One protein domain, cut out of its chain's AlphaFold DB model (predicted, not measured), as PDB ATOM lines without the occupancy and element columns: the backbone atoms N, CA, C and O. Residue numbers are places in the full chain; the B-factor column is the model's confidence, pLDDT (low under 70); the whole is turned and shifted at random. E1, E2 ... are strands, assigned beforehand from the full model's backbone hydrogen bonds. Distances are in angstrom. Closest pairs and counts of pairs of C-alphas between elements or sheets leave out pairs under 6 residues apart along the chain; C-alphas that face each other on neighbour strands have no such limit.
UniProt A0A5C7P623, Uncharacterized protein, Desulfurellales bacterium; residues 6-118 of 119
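This is residues 6 to 118 of the 119 residues of an uncharacterized protein of Desulfurellales bacterium (UniProt A0A5C7P623). Two small antiparallel sheets of three strands each, E5 - E2 - E7 and E4 - E3 - E6, stand partly face to face as a loose sandwich. The short strand E1 and the unnamed residues before and after it run along the side where E6 and E7 come near each other. The longest axis runs from the turn of the E3 and E4 hairpin to the loop at Gly 79. The printed part has 113 residues, with no named helix and seven named strands, E1 to E7 in that order; the class is all strand, though only 50 residues, under half, are in named strands. The whole is compact, with a radius of gyration of the C-alphas of 13.4 A and spans of 45 by 31 by 24 A.

After residues 6 to 21, E1 covers residues 22 to 24, beginning at C-alpha 22 at (92.059, -13.969, 3.613). E2 is residues 38 to 45, 21.5 A long. E3, the longest strand, is residues 49 to 59, 30.6 A from C-alpha 49 at (93.803, -16.031, 20.820) to C-alpha 59. E4 is residues 62 to 67, 16.5 A, and E5 residues 82 to 89, 22.9 A. E6 is residues 98 to 102, 12.8 A. E7 is residues 109 to 117, 22.4 A, ending at C-alpha 117 at (85.619, -36.218, 11.857).

In the first sheet E2 is the inner strand. It is antiparallel to E7 at 166 degrees, with N 40 and O 115 2.9 A apart, within hydrogen-bond range. It is antiparallel to E5, also at 166 degrees, with N 39 and O 88 at 2.8 A. This sheet is twisted, its C-alphas lying up to 4.5 A off the best plane. In the second sheet E3 is the inner strand. E3 and E4 form a hairpin at 160 degrees, with N 56 and O 64 at 2.8 A. E3 and E6 are antiparallel at 148 degrees, with N 53 and O 100 at 2.8 A. Residues 49 to 50 of E3 also pair with residues 74 to 75, antiparallel. Between the sheets, E6 and E7 are near each other, with 7 pairs of C-alphas within 10 A. E2 and E6 are apart, and so are E3 and E5. E1 pairs with no named strand; it is near E6 and near E7.

The two C-alphas farthest apart, those of Pro 60 and Gly 79, are 45.2 A apart. The printed part has no cut. The long links are E1 to E2 and E4 to E5. The mean pLDDT of the printed part is 83.0; residues 32 to 35, 69 to 82 and 94 to 95 are under 70.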
ATOM      1  N   SER A   6      94.201 -27.591   3.906       94.06
ATOM      2  CA  SER A   6      94.512 -26.232   4.349       94.06
ATOM      3  C   SER A   6      93.245 -25.459   4.717       94.06
ATOM      4  O   SER A   6      92.257 -25.516   3.983       94.06
ATOM      5  N   ILE A   7      93.308 -24.670   5.788       94.50
ATOM      6  CA  ILE A   7      92.278 -23.691   6.155       94.50
ATOM      7  C   ILE A   7      92.905 -22.301   6.208       94.50
ATOM      8  O   ILE A   7      93.986 -22.130   6.747       94.50
ATOM      9  N   GLY A   8      92.253 -21.308   5.620       94.69
ATOM     10  CA  GLY A   8      92.739 -19.935   5.604       94.69
ATOM     11  C   GLY A   8      92.415 -19.167   6.880       94.69
ATOM     12  O   GLY A   8      91.499 -19.525   7.626       94.69
ATOM     13  N   GLU A   9      93.141 -18.073   7.092       93.00
ATOM     14  CA  GLU A   9      92.934 -17.157   8.211       93.00
ATOM     15  C   GLU A   9      92.464 -15.774   7.744       93.00
ATOM     16  O   GLU A   9      92.784 -15.310   6.645       93.00
ATOM     17  N   VAL A  10      91.720 -15.094   8.610       94.50
ATOM     18  CA  VAL A  10      91.180 -13.756   8.376       94.50
ATOM     19  C   VAL A  10      91.367 -12.902   9.628       94.50
ATOM     20  O   VAL A  10      91.286 -13.396  10.755       94.50
ATOM     21  N   ALA A  11      91.586 -11.602   9.436       93.00
ATOM     22  CA  ALA A  11      91.767 -10.650  10.534       93.00
ATOM     23  C   ALA A  11      90.470  -9.922  10.925       93.00
ATOM     24  O   ALA A  11      90.376  -9.353  12.009       93.00
ATOM     25  N   THR A  12      89.462  -9.921  10.048       93.75
ATOM     26  CA  THR A  12      88.204  -9.190  10.235       93.75
ATOM     27  C   THR A  12      87.001 -10.055   9.894       93.75
ATOM     28  O   THR A  12      87.060 -10.944   9.042       93.75
ATOM     29  N   ILE A  13      85.885  -9.773  10.565       92.62
ATOM     30  CA  ILE A  13      84.590 -10.362  10.230       92.62
ATOM     31  C   ILE A  13      84.003  -9.552   9.062       92.62
ATOM     32  O   ILE A  13      83.882  -8.330   9.185       92.62
ATOM     33  N   PRO A  14      83.666 -10.187   7.927       94.75
ATOM     34  CA  PRO A  14      83.079  -9.494   6.789       94.75
ATOM     35  C   PRO A  14      81.637  -9.066   7.083       94.75
ATOM     36  O   PRO A  14      80.965  -9.618   7.954       94.75
ATOM     37  N   ALA A  15      81.148  -8.094   6.313       95.44
ATOM     38  CA  ALA A  15      79.739  -7.720   6.323       95.44
ATOM     39  C   ALA A  15      78.838  -8.866   5.821       95.44
ATOM     40  O   ALA A  15      79.296  -9.822   5.189       95.44
ATOM     41  N   ASP A  16      77.536  -8.739   6.067       94.81
ATOM     42  CA  ASP A  16      76.533  -9.660   5.534       94.81
ATOM     43  C   ASP A  16      76.652  -9.781   4.009       94.81
ATOM     44  O   ASP A  16      76.855  -8.789   3.305       94.81
ATOM     45  N   ASN A  17      76.530 -11.009   3.498       94.06
ATOM     46  CA  ASN A  17      76.704 -11.351   2.083       94.06
ATOM     47  C   ASN A  17      78.081 -11.037   1.474       94.06
ATOM     48  O   ASN A  17      78.235 -11.095   0.253       94.06
ATOM     49  N   ALA A  18      79.095 -10.761   2.295       94.69
ATOM     50  CA  ALA A  18      80.469 -10.599   1.844       94.69
ATOM     51  C   ALA A  18      81.338 -11.785   2.276       94.69
ATOM     52  O   ALA A  18      81.197 -12.341   3.368       94.69
ATOM     53  N   ASN A  19      82.270 -12.165   1.404       92.94
ATOM     54  CA  ASN A  19      83.335 -13.094   1.766       92.94
ATOM     55  C   ASN A  19      84.450 -12.340   2.501       92.94
ATOM     56  O   ASN A  19      84.692 -11.168   2.199       92.94
ATOM     57  N   PRO A  20      85.138 -12.987   3.453       94.44
ATOM     58  CA  PRO A  20      86.261 -12.367   4.127       94.44
ATOM     59  C   PRO A  20      87.449 -12.215   3.177       94.44
ATOM     60  O   PRO A  20      87.619 -12.980   2.225       94.44
ATOM     61  N   VAL A  21      88.306 -11.244   3.480       95.38
ATOM     62  CA  VAL A  21      89.625 -11.137   2.858       95.38
ATOM     63  C   VAL A  21      90.579 -12.023   3.651       95.38
ATOM     64  O   VAL A  21      90.815 -11.784   4.837       95.38
ATOM     65  N   PHE A  22      91.099 -13.060   3.000       94.06
ATOM     66  CA  PHE A  22      92.059 -13.969   3.613       94.06
ATOM     67  C   PHE A  22      93.428 -13.307   3.720       94.06
ATOM     68  O   PHE A  22      93.951 -12.778   2.739       94.06
ATOM     69  N   VAL A  23      94.006 -13.357   4.918       92.25
ATOM     70  CA  VAL A  23      95.410 -12.996   5.149       92.25
ATOM     71  C   VAL A  23      96.305 -14.098   4.583       92.25
ATOM     72  O   VAL A  23      97.329 -13.819   3.961       92.25
ATOM     73  N   SER A  24      95.879 -15.354   4.740       90.62
ATOM     74  CA  SER A  24      96.530 -16.531   4.178       90.62
ATOM     75  C   SER A  24      95.508 -17.627   3.858       90.62
ATOM     76  O   SER A  24      94.428 -17.689   4.451       90.62
ATOM     77  N   GLY A  25      95.846 -18.502   2.905       92.19
ATOM     78  CA  GLY A  25      95.015 -19.645   2.517       92.19
ATOM     79  C   GLY A  25      93.644 -19.266   1.941       92.19
ATOM     80  O   GLY A  25      93.449 -18.184   1.390       92.19
ATOM     81  N   THR A  26      92.694 -20.192   2.045       94.25
ATOM     82  CA  THR A  26      91.304 -20.036   1.591       94.25
ATOM     83  C   THR A  26      90.356 -20.711   2.569       94.25
ATOM     84  O   THR A  26      90.774 -21.568   3.345       94.25
ATOM     85  N   ALA A  27      89.067 -20.382   2.505       93.56
ATOM     86  CA  ALA A  27      88.053 -21.048   3.312       93.56
ATOM     87  C   ALA A  27      88.161 -22.579   3.203       93.56
ATOM     88  O   ALA A  27      88.262 -23.122   2.100       93.56
ATOM     89  N   PHE A  28      88.102 -23.266   4.341       92.25
ATOM     90  CA  PHE A  28      87.899 -24.705   4.370       92.25
ATOM     91  C   PHE A  28      86.453 -24.999   3.979       92.25
ATOM     92  O   PHE A  28      85.519 -24.450   4.566       92.25
ATOM     93  N   VAL A  29      86.276 -25.864   2.983       89.19
ATOM     94  CA  VAL A  29      84.967 -26.307   2.508       89.19
ATOM     95  C   VAL A  29      84.867 -27.803   2.792       89.19
ATOM     96  O   VAL A  29      85.620 -28.567   2.183       89.19
ATOM     97  N   PRO A  30      83.976 -28.234   3.700       80.44
ATOM     98  CA  PRO A  30      83.607 -29.637   3.833       80.44
ATOM     99  C   PRO A  30      83.332 -30.272   2.471       80.44
ATOM    100  O   PRO A  30      82.595 -29.701   1.662       80.44
ATOM    101  N   ALA A  31      83.901 -31.447   2.197       70.81
ATOM    102  CA  ALA A  31      83.541 -32.154   0.979       70.81
ATOM    103  C   ALA A  31      82.071 -32.591   1.071       70.81
ATOM    104  O   ALA A  31      81.606 -33.041   2.119       70.81
ATOM    105  N   ASN A  32      81.325 -32.476  -0.030       58.22
ATOM    106  CA  ASN A  32      79.956 -32.985  -0.089       58.22
ATOM    107  C   ASN A  32      79.966 -34.499   0.201       58.22
ATOM    108  O   ASN A  32      80.543 -35.264  -0.572       58.22
ATOM    109  N   GLY A  33      79.340 -34.915   1.307       57.16
ATOM    110  CA  GLY A  33      79.337 -36.301   1.806       57.16
ATOM    111  C   GLY A  33      80.211 -36.553   3.043       57.16
ATOM    112  O   GLY A  33      80.189 -37.656   3.589       57.16
ATOM    113  N   ASP A  34      80.964 -35.555   3.519       65.00
ATOM    114  CA  ASP A  34      81.628 -35.625   4.821       65.00
ATOM    115  C   ASP A  34      80.596 -35.434   5.946       65.00
ATOM    116  O   ASP A  34      80.379 -34.323   6.410       65.00
ATOM    117  N   ASP A  35      79.985 -36.502   6.460       65.75
ATOM    118  CA  ASP A  35      79.006 -36.405   7.568       65.75
ATOM    119  C   ASP A  35      79.669 -36.216   8.955       65.75
ATOM    120  O   ASP A  35      79.232 -36.776   9.964       65.75
ATOM    121  N   GLY A  36      80.807 -35.523   9.017       71.69
ATOM    122  CA  GLY A  36      81.512 -35.265  10.269       71.69
ATOM    123  C   GLY A  36      80.851 -34.137  11.059       71.69
ATOM    124  O   GLY A  36      80.745 -33.023  10.563       71.69
ATOM    125  N   ALA A  37      80.466 -34.408  12.308       80.88
ATOM    126  CA  ALA A  37      79.890 -33.411  13.220       80.88
ATOM    127  C   ALA A  37      80.949 -32.648  14.041       80.88
ATOM    128  O   ALA A  37      80.611 -31.837  14.906       80.88
ATOM    129  N   THR A  38      82.234 -32.931  13.814       86.88
ATOM    130  CA  THR A  38      83.361 -32.281  14.493       86.88
ATOM    131  C   THR A  38      84.362 -31.752  13.483       86.88
ATOM    132  O   THR A  38      84.803 -32.489  12.598       86.88
ATOM    133  N   LEU A  39      84.766 -30.501  13.675       88.69
ATOM    134  CA  LEU A  39      85.898 -29.882  13.010       88.69
ATOM    135  C   LEU A  39      87.148 -30.070  13.873       88.69
ATOM    136  O   LEU A  39      87.201 -29.628  15.020       88.69
ATOM    137  N   GLU A  40      88.151 -30.729  13.313       89.50
ATOM    138  CA  GLU A  40      89.501 -30.738  13.862       89.50
ATOM    139  C   GLU A  40      90.329 -29.672  13.167       89.50
ATOM    140  O   GLU A  40      90.310 -29.594  11.938       89.50
ATOM    141  N   VAL A  41      91.062 -28.875  13.944       90.44
ATOM    142  CA  VAL A  41      91.917 -27.805  13.422       90.44
ATOM    143  C   VAL A  41      93.271 -27.868  14.102       90.44
ATOM    144  O   VAL A  41      93.355 -28.094  15.308       90.44
ATOM    145  N   GLN A  42      94.330 -27.679  13.324       90.00
ATOM    146  CA  GLN A  42      95.697 -27.695  13.820       90.00
ATOM    147  C   GLN A  42      96.594 -26.734  13.054       90.00
ATOM    148  O   GLN A  42      96.305 -26.372  11.915       90.00
ATOM    149  N   GLY A  43      97.719 -26.381  13.655       89.38
ATOM    150  CA  GLY A  43      98.756 -25.588  13.011       89.38
ATOM    151  C   GLY A  43      99.815 -25.160  14.011       89.38
ATOM    152  O   GLY A  43      99.831 -25.616  15.155       89.38
ATOM    153  N   GLN A  44     100.699 -24.270  13.579       88.56
ATOM    154  CA  GLN A  44     101.648 -23.600  14.463       88.56
ATOM    155  C   GLN A  44     101.252 -22.135  14.614       88.56
ATOM    156  O   GLN A  44     100.934 -21.489  13.619       88.56
ATOM    157  N   ALA A  45     101.305 -21.606  15.833       85.94
ATOM    158  CA  ALA A  45     101.056 -20.197  16.109       85.94
ATOM    159  C   ALA A  45     102.149 -19.611  17.009       85.94
ATOM    160  O   ALA A  45     102.691 -20.292  17.879       85.94
ATOM    161  N   THR A  46     102.457 -18.326  16.833       83.38
ATOM    162  CA  THR A  46     103.421 -17.592  17.677       83.38
ATOM    163  C   THR A  46     102.817 -17.077  18.996       83.38
ATOM    164  O   THR A  46     103.410 -16.222  19.652       83.38
ATOM    165  N   GLY A  47     101.643 -17.584  19.389       76.81
ATOM    166  CA  GLY A  47     100.840 -17.136  20.536       76.81
ATOM    167  C   GLY A  47      99.573 -16.380  20.117       76.81
ATOM    168  O   GLY A  47      99.327 -16.207  18.929       76.81
ATOM    169  N   GLY A  48      98.782 -15.924  21.091       78.44
ATOM    170  CA  GLY A  48      97.529 -15.189  20.868       78.44
ATOM    171  C   GLY A  48      96.276 -16.069  20.864       78.44
ATOM    172  O   GLY A  48      96.366 -17.297  20.859       78.44
ATOM    173  N   ASP A  49      95.121 -15.401  20.867       81.06
ATOM    174  CA  ASP A  49      93.803 -16.031  20.820       81.06
ATOM    175  C   ASP A  49      93.231 -15.931  19.407       81.06
ATOM    176  O   ASP A  49      93.078 -14.839  18.848       81.06
ATOM    177  N   PHE A  50      92.885 -17.078  18.839       85.94
ATOM    178  CA  PHE A  50      92.196 -17.173  17.561       85.94
ATOM    179  C   PHE A  50      90.998 -18.114  17.677       85.94
ATOM    180  O   PHE A  50      90.876 -18.911  18.606       85.94
ATOM    181  N   TYR A  51      90.063 -17.981  16.745       87.94
ATOM    182  CA  TYR A  51      88.744 -18.605  16.801       87.94
ATOM    183  C   TYR A  51      88.397 -19.215  15.447       87.94
ATOM    184  O   TYR A  51      89.074 -18.968  14.453       87.94
ATOM    185  N   ILE A  52      87.311 -19.976  15.375       90.38
ATOM    186  CA  ILE A  52      86.758 -20.427  14.095       90.38
ATOM    187  C   ILE A  52      85.620 -19.503  13.679       90.38
ATOM    188  O   ILE A  52      84.724 -19.228  14.474       90.38
ATOM    189  N   LEU A  53      85.637 -19.055  12.425       91.31
ATOM    190  CA  LEU A  53      84.468 -18.500  11.754       91.31
ATOM    191  C   LEU A  53      83.774 -19.586  10.960       91.31
ATOM    192  O   LEU A  53      84.418 -20.341  10.233       91.31
ATOM    193  N   ARG A  54      82.451 -19.596  11.049       90.38
ATOM    194  CA  ARG A  54      81.570 -20.427  10.238       90.38
ATOM    195  C   ARG A  54      80.756 -19.528   9.321       90.38
ATOM    196  O   ARG A  54      80.141 -18.563   9.777       90.38
ATOM    197  N   ARG A  55      80.732 -19.847   8.030       91.25
ATOM    198  CA  ARG A  55      79.779 -19.281   7.077       91.25
ATOM    199  C   ARG A  55      78.430 -19.948   7.306       91.25
ATOM    200  O   ARG A  55      78.262 -21.121   6.989       91.25
ATOM    201  N   MET A  56      77.478 -19.191   7.829       86.38
ATOM    202  CA  MET A  56      76.112 -19.636   8.054       86.38
ATOM    203  C   MET A  56      75.193 -19.043   6.990       86.38
ATOM    204  O   MET A  56      75.115 -17.823   6.826       86.38
ATOM    205  N   GLN A  57      74.483 -19.910   6.274       87.25
ATOM    206  CA  GLN A  57      73.381 -19.500   5.412       87.25
ATOM    207  C   GLN A  57      72.158 -19.235   6.305       87.25
ATOM    208  O   GLN A  57      71.663 -20.145   6.962       87.25
ATOM    209  N   ILE A  58      71.693 -17.987   6.353       85.38
ATOM    210  CA  ILE A  58      70.548 -17.565   7.180       85.38
ATOM    211  C   ILE A  58      69.256 -17.628   6.357       85.38
ATOM    212  O   ILE A  58      68.194 -17.979   6.863       85.38
ATOM    213  N   SER A  59      69.344 -17.296   5.069       87.69
ATOM    214  CA  SER A  59      68.249 -17.406   4.105       87.69
ATOM    215  C   SER A  59      68.813 -17.694   2.706       87.69
ATOM    216  O   SER A  59      70.029 -17.643   2.511       87.69
ATOM    217  N   PRO A  60      67.976 -17.961   1.686       87.31
ATOM    218  CA  PRO A  60      68.452 -18.145   0.312       87.31
ATOM    219  C   PRO A  60      69.275 -16.967  -0.238       87.31
ATOM    220  O   PRO A  60      70.085 -17.159  -1.139       87.31
ATOM    221  N   THR A  61      69.088 -15.761   0.306       90.44
ATOM    222  CA  THR A  61      69.736 -14.518  -0.141       90.44
ATOM    223  C   THR A  61      70.643 -13.886   0.916       90.44
ATOM    224  O   THR A  61      71.194 -12.811   0.678       90.44
ATOM    225  N   LEU A  62      70.782 -14.518   2.085       91.06
ATOM    226  CA  LEU A  62      71.558 -13.997   3.203       91.06
ATOM    227  C   LEU A  62      72.486 -15.066   3.770       91.06
ATOM    228  O   LEU A  62      72.033 -16.097   4.270       91.06
ATOM    229  N   PHE A  63      73.779 -14.766   3.781       92.31
ATOM    230  CA  PHE A  63      74.763 -15.489   4.574       92.31
ATOM    231  C   PHE A  63      75.607 -14.535   5.415       92.31
ATOM    232  O   PHE A  63      75.813 -13.374   5.057       92.31
ATOM    233  N   ARG A  64      76.127 -15.057   6.526       92.50
ATOM    234  CA  ARG A  64      77.028 -14.339   7.427       92.50
ATOM    235  C   ARG A  64      78.176 -15.239   7.853       92.50
ATOM    236  O   ARG A  64      77.993 -16.437   8.049       92.50
ATOM    237  N   TRP A  65      79.344 -14.645   8.045       92.38
ATOM    238  CA  TRP A  65      80.454 -15.280   8.745       92.38
ATOM    239  C   TRP A  65      80.366 -14.937  10.228       92.38
ATOM    240  O   TRP A  65      80.457 -13.769  10.599       92.38
ATOM    241  N   VAL A  66      80.143 -15.942  11.072       88.62
ATOM    242  CA  VAL A  66      79.975 -15.762  12.518       88.62
ATOM    243  C   VAL A  66      81.069 -16.495  13.286       88.62
ATOM    244  O   VAL A  66      81.437 -17.606  12.892       88.62
ATOM    245  N   PRO A  67      81.592 -15.918  14.383       86.69
ATOM    246  CA  PRO A  67      82.431 -16.654  15.319       86.69
ATOM    247  C   PRO A  67      81.659 -17.859  15.849       86.69
ATOM    248  O   PRO A  67      80.599 -17.717  16.451       86.69
ATOM    249  N   PHE A  68      82.176 -19.047  15.567       76.56
ATOM    250  CA  PHE A  68      81.555 -20.319  15.913       76.56
ATOM    251  C   PHE A  68      82.035 -20.854  17.268       76.56
ATOM    252  O   PHE A  68      81.347 -21.644  17.901       76.56
ATOM    253  N   ALA A  69      83.195 -20.386  17.735       63.94
ATOM    254  CA  ALA A  69      83.798 -20.808  18.996       63.94
ATOM    255  C   ALA A  69      84.063 -19.643  19.969       63.94
ATOM    256  O   ALA A  69      85.172 -19.548  20.488       63.94
ATOM    257  N   PRO A  70      83.111 -18.724  20.221       53.59
ATOM    258  CA  PRO A  70      83.358 -17.610  21.139       53.59
ATOM    259  C   PRO A  70      83.676 -18.060  22.581       53.59
ATOM    260  O   PRO A  70      84.237 -17.271  23.334       53.59
ATOM    261  N   ASP A  71      83.389 -19.315  22.953       51.00
ATOM    262  CA  ASP A  71      83.554 -19.822  24.325       51.00
ATOM    263  C   ASP A  71      84.920 -20.469  24.618       51.00
ATOM    264  O   ASP A  71      85.234 -20.755  25.775       51.00
ATOM    265  N   LYS A  72      85.757 -20.710  23.598       61.78
ATOM    266  CA  LYS A  72      87.106 -21.259  23.790       61.78
ATOM    267  C   LYS A  72      88.036 -20.790  22.677       61.78
ATOM    268  O   LYS A  72      87.925 -21.237  21.537       61.78
ATOM    269  N   ALA A  73      88.971 -19.909  23.024       68.00
ATOM    270  CA  ALA A  73      90.067 -19.567  22.131       68.00
ATOM    271  C   ALA A  73      90.883 -20.825  21.797       68.00
ATOM    272  O   ALA A  73      91.211 -21.631  22.674       68.00
ATOM    273  N   LEU A  74      91.238 -20.966  20.523       69.00
ATOM    274  CA  LEU A  74      92.312 -21.844  20.096       69.00
ATOM    275  C   LEU A  74      93.607 -21.173  20.560       69.00
ATOM    276  O   LEU A  74      94.027 -20.179  19.974       69.00
ATOM    277  N   SER A  75      94.198 -21.640  21.657       62.81
ATOM    278  CA  SER A  75      95.436 -21.059  22.175       62.81
ATOM    279  C   SER A  75      96.642 -21.880  21.724       62.81
ATOM    280  O   SER A  75      96.735 -23.087  21.948       62.81
ATOM    281  N   GLY A  76      97.586 -21.214  21.060       57.31
ATOM    282  CA  GLY A  76      98.935 -21.744  20.865       57.31
ATOM    283  C   GLY A  76      99.769 -21.518  22.127       57.31
ATOM    284  O   GLY A  76      99.658 -20.471  22.765       57.31
ATOM    285  N   THR A  77     100.618 -22.475  22.506       52.12
ATOM    286  CA  THR A  77     101.573 -22.263  23.607       52.12
ATOM    287  C   THR A  77     102.520 -21.112  23.247       52.12
ATOM    288  O   THR A  77     103.134 -21.132  22.182       52.12
ATOM    289  N   SER A  78     102.632 -20.091  24.101       46.59
ATOM    290  CA  SER A  78     103.481 -18.921  23.845       46.59
ATOM    291  C   SER A  78     104.980 -19.239  23.997       46.59
ATOM    292  O   SER A  78     105.371 -20.034  24.850       46.59
ATOM    293  N   GLY A  79     105.835 -18.594  23.185       49.22
ATOM    294  CA  GLY A  79     107.299 -18.533  23.392       49.22
ATOM    295  C   GLY A  79     108.192 -19.219  22.345       49.22
ATOM    296  O   GLY A  79     109.388 -18.954  22.295       49.22
ATOM    297  N   ALA A  80     107.625 -20.039  21.467       53.84
ATOM    298  CA  ALA A  80     108.216 -20.575  20.234       53.84
ATOM    299  C   ALA A  80     107.043 -20.886  19.285       53.84
ATOM    300  O   ALA A  80     105.905 -20.682  19.694       53.84
ATOM    301  N   ALA A  81     107.253 -21.351  18.047       60.03
ATOM    302  CA  ALA A  81     106.143 -21.839  17.216       60.03
ATOM    303  C   ALA A  81     105.419 -22.988  17.950       60.03
ATOM    304  O   ALA A  81     105.851 -24.139  17.910       60.03
ATOM    305  N   GLY A  82     104.367 -22.651  18.695       68.88
ATOM    306  CA  GLY A  82     103.601 -23.574  19.508       68.88
ATOM    307  C   GLY A  82     102.582 -24.246  18.614       68.88
ATOM    308  O   GLY A  82     101.850 -23.572  17.887       68.88
ATOM    309  N   TYR A  83     102.541 -25.574  18.641       79.94
ATOM    310  CA  TYR A  83     101.473 -26.288  17.962       79.94
ATOM    311  C   TYR A  83     100.167 -26.039  18.706       79.94
ATOM    312  O   TYR A  83     100.102 -26.213  19.923       79.94
ATOM    313  N   PHE A  84      99.133 -25.649  17.973       83.25
ATOM    314  CA  PHE A  84      97.768 -25.703  18.468       83.25
ATOM    315  C   PHE A  84      97.053 -26.867  17.795       83.25
ATOM    316  O   PHE A  84      97.303 -27.200  16.632       83.25
ATOM    317  N   TRP A  85      96.152 -27.480  18.546       85.25
ATOM    318  CA  TRP A  85      95.234 -28.483  18.043       85.25
ATOM    319  C   TRP A  85      93.954 -28.399  18.861       85.25
ATOM    320  O   TRP A  85      94.015 -28.322  20.089       85.25
ATOM    321  N   ASP A  86      92.807 -28.414  18.194       85.00
ATOM    322  CA  ASP A  86      91.524 -28.468  18.883       85.00
ATOM    323  C   ASP A  86      90.463 -29.234  18.091       85.00
ATOM    324  O   ASP A  86      90.558 -29.425  16.872       85.00
ATOM    325  N   ARG A  87      89.431 -29.656  18.823       84.81
ATOM    326  CA  ARG A  87      88.246 -30.357  18.334       84.81
ATOM    327  C   ARG A  87      87.004 -29.570  18.691       84.81
ATOM    328  O   ARG A  87      86.687 -29.393  19.862       84.81
ATOM    329  N   LEU A  88      86.268 -29.164  17.668       84.19
ATOM    330  CA  LEU A  88      85.077 -28.348  17.808       84.19
ATOM    331  C   LEU A  88      83.877 -29.113  17.279       84.19
ATOM    332  O   LEU A  88      83.818 -29.443  16.096       84.19
ATOM    333  N   ALA A  89      82.911 -29.386  18.150       83.50
ATOM    334  CA  ALA A  89      81.628 -29.917  17.721       83.50
ATOM    335  C   ALA A  89      80.910 -28.845  16.886       83.50
ATOM    336  O   ALA A  89      80.528 -27.804  17.413       83.50
ATOM    337  N   ILE A  90      80.752 -29.088  15.584       80.94
ATOM    338  CA  ILE A  90      80.059 -28.177  14.662       80.94
ATOM    339  C   ILE A  90      78.575 -28.523  14.485       80.94
ATOM    340  O   ILE A  90      77.809 -27.708  13.969       80.94
ATOM    341  N   GLY A  91      78.162 -29.700  14.967       78.25
ATOM    342  CA  GLY A  91      76.819 -30.233  14.757       78.25
ATOM    343  C   GLY A  91      76.601 -30.650  13.304       78.25
ATOM    344  O   GLY A  91      77.556 -30.966  12.594       78.25
ATOM    345  N   GLU A  92      75.346 -30.656  12.862       74.06
ATOM    346  CA  GLU A  92      75.034 -30.810  11.441       74.06
ATOM    347  C   GLU A  92      75.559 -29.595  10.663       74.06
ATOM    348  O   GLU A  92      75.414 -28.446  11.102       74.06
ATOM    349  N   HIS A  93      76.186 -29.853   9.515       74.62
ATOM    350  CA  HIS A  93      76.623 -28.822   8.577       74.62
ATOM    351  C   HIS A  93      75.924 -29.028   7.232       74.62
ATOM    352  O   HIS A  93      75.726 -30.158   6.783       74.62
ATOM    353  N   GLY A  94      75.470 -27.928   6.632       67.75
ATOM    354  CA  GLY A  94      74.740 -27.935   5.364       67.75
ATOM    355  C   GLY A  94      75.618 -27.683   4.136       67.75
ATOM    356  O   GLY A  94      76.774 -27.266   4.228       67.75
ATOM    357  N   SER A  95      75.041 -27.863   2.942       68.75
ATOM    358  CA  SER A  95      75.741 -27.547   1.692       68.75
ATOM    359  C   SER A  95      76.107 -26.060   1.627       68.75
ATOM    360  O   SER A  95      75.245 -25.197   1.811       68.75
ATOM    361  N   GLY A  96      77.364 -25.757   1.304       74.62
ATOM    362  CA  GLY A  96      77.855 -24.380   1.197       74.62
ATOM    363  C   GLY A  96      78.308 -23.769   2.523       74.62
ATOM    364  O   GLY A  96      78.689 -22.595   2.543       74.62
ATOM    365  N   GLU A  97      78.304 -24.527   3.618       84.25
ATOM    366  CA  GLU A  97      79.043 -24.122   4.807       84.25
ATOM    367  C   GLU A  97      80.544 -24.102   4.544       84.25
ATOM    368  O   GLU A  97      81.090 -24.876   3.757       84.25
ATOM    369  N   GLN A  98      81.207 -23.154   5.190       91.00
ATOM    370  CA  GLN A  98      82.631 -22.918   5.048       91.00
ATOM    371  C   GLN A  98      83.199 -22.474   6.387       91.00
ATOM    372  O   GLN A  98      82.494 -21.860   7.192       91.00
ATOM    373  N   PHE A  99      84.480 -22.743   6.604       91.88
ATOM    374  CA  PHE A  99      85.172 -22.408   7.839       91.88
ATOM    375  C   PHE A  99      86.456 -21.635   7.556       91.88
ATOM    376  O   PHE A  99      87.128 -21.855   6.548       91.88
ATOM    377  N   ALA A 100      86.808 -20.726   8.455       94.19
ATOM    378  CA  ALA A 100      88.065 -19.987   8.426       94.19
ATOM    379  C   ALA A 100      88.576 -19.784   9.854       94.19
ATOM    380  O   ALA A 100      87.792 -19.811  10.802       94.19
ATOM    381  N   ILE A 101      89.875 -19.550  10.011       92.88
ATOM    382  CA  ILE A 101      90.442 -19.111  11.287       92.88
ATOM    383  C   ILE A 101      90.263 -17.597  11.403       92.88
ATOM    384  O   ILE A 101      90.608 -16.856  10.487       92.88
ATOM    385  N   PHE A 102      89.741 -17.124  12.527       92.06
ATOM    386  CA  PHE A 102      89.690 -15.711  12.878       92.06
ATOM    387  C   PHE A 102      90.787 -15.369  13.863       92.06
ATOM    388  O   PHE A 102      90.792 -15.843  14.997       92.06
ATOM    389  N   ASN A 103      91.692 -14.518  13.407       90.38
ATOM    390  CA  ASN A 103      92.892 -14.117  14.112       90.38
ATOM    391  C   ASN A 103      92.924 -12.581  14.224       90.38
ATOM    392  O   ASN A 103      93.683 -11.916  13.516       90.38
ATOM    393  N   PRO A 104      92.070 -11.988  15.081       88.12
ATOM    394  CA  PRO A 104      91.993 -10.534  15.228       88.12
ATOM    395  C   PRO A 104      93.256  -9.936  15.856       88.12
ATOM    396  O   PRO A 104      93.548  -8.763  15.649       88.12
ATOM    397  N   GLY A 105      94.000 -10.737  16.628       86.12
ATOM    398  CA  GLY A 105      95.258 -10.329  17.247       86.12
ATOM    399  C   GLY A 105      96.438 -10.266  16.275       86.12
ATOM    400  O   GLY A 105      97.484  -9.740  16.645       86.12
ATOM    401  N   GLY A 106      96.288 -10.786  15.050       85.50
ATOM    402  CA  GLY A 106      97.334 -10.753  14.026       85.50
ATOM    403  C   GLY A 106      98.557 -11.611  14.356       85.50
ATOM    404  O   GLY A 106      99.659 -11.311  13.898       85.50
ATOM    405  N   ALA A 107      98.391 -12.662  15.164       85.88
ATOM    406  CA  ALA A 107      99.462 -13.619  15.417       85.88
ATOM    407  C   ALA A 107      99.890 -14.311  14.115       85.88
ATOM    408  O   ALA A 107      99.094 -14.456  13.198       85.88
ATOM    409  N   THR A 108     101.132 -14.780  14.005       87.19
ATOM    410  CA  THR A 108     101.513 -15.556  12.817       87.19
ATOM    411  C   THR A 108     101.031 -16.992  12.969       87.19
ATOM    412  O   THR A 108     101.436 -17.673  13.917       87.19
ATOM    413  N   ILE A 109     100.210 -17.457  12.023       87.88
ATOM    414  CA  ILE A 109      99.755 -18.845  11.924       87.88
ATOM    415  C   ILE A 109     100.433 -19.506  10.720       87.88
ATOM    416  O   ILE A 109     100.340 -19.032   9.591       87.88
ATOM    417  N   THR A 110     101.138 -20.612  10.951       88.62
ATOM    418  CA  THR A 110     101.881 -21.338   9.911       88.62
ATOM    419  C   THR A 110     101.214 -22.669   9.598       88.62
ATOM    420  O   THR A 110     100.930 -23.457  10.502       88.62
ATOM    421  N   ALA A 111     100.994 -22.910   8.302       89.50
ATOM    422  CA  ALA A 111     100.397 -24.124   7.745       89.50
ATOM    423  C   ALA A 111      99.146 -24.634   8.502       89.50
ATOM    424  O   ALA A 111      99.098 -25.810   8.870       89.50
ATOM    425  N   PRO A 112      98.133 -23.780   8.753       91.94
ATOM    426  CA  PRO A 112      96.909 -24.223   9.403       91.94
ATOM    427  C   PRO A 112      96.147 -25.239   8.540       91.94
ATOM    428  O   PRO A 112      95.965 -25.061   7.331       91.94
ATOM    429  N   MET A 113      95.673 -26.306   9.180       93.31
ATOM    430  CA  MET A 113      94.920 -27.382   8.546       93.31
ATOM    431  C   MET A 113      93.629 -27.674   9.300       93.31
ATOM    432  O   MET A 113      93.574 -27.562  10.524       93.31
ATOM    433  N   ALA A 114      92.612 -28.114   8.566       92.25
ATOM    434  CA  ALA A 114      91.349 -28.582   9.105       92.25
ATOM    435  C   ALA A 114      90.901 -29.899   8.455       92.25
ATOM    436  O   ALA A 114      91.291 -30.221   7.325       92.25
ATOM    437  N   ARG A 115      90.084 -30.662   9.183       89.88
ATOM    438  CA  ARG A 115      89.369 -31.839   8.673       89.88
ATOM    439  C   ARG A 115      88.062 -32.065   9.422       89.88
ATOM    440  O   ARG A 115      87.900 -31.614  10.556       89.88
ATOM    441  N   LEU A 116      87.172 -32.837   8.812       88.19
ATOM    442  CA  LEU A 116      85.942 -33.303   9.438       88.19
ATOM    443  C   LEU A 116      86.081 -34.726   9.968       88.19
ATOM    444  O   LEU A 116      86.653 -35.626   9.338       88.19
ATOM    445  N   VAL A 117      85.525 -34.941  11.155       85.25
ATOM    446  CA  VAL A 117      85.619 -36.218  11.857       85.25
ATOM    447  C   VAL A 117      84.239 -36.621  12.381       85.25
ATOM    448  O   VAL A 117      83.485 -35.790  12.891       85.25
ATOM    449  N   ARG A 118      83.880 -37.901  12.207       76.88
ATOM    450  CA  ARG A 118      82.749 -38.514  12.919       76.88
ATOM    451  C   ARG A 118      83.226 -38.854  14.332       76.88
ATOM    452  O   ARG A 118      84.383 -39.249  14.484       76.88
TER     453      ARG A 118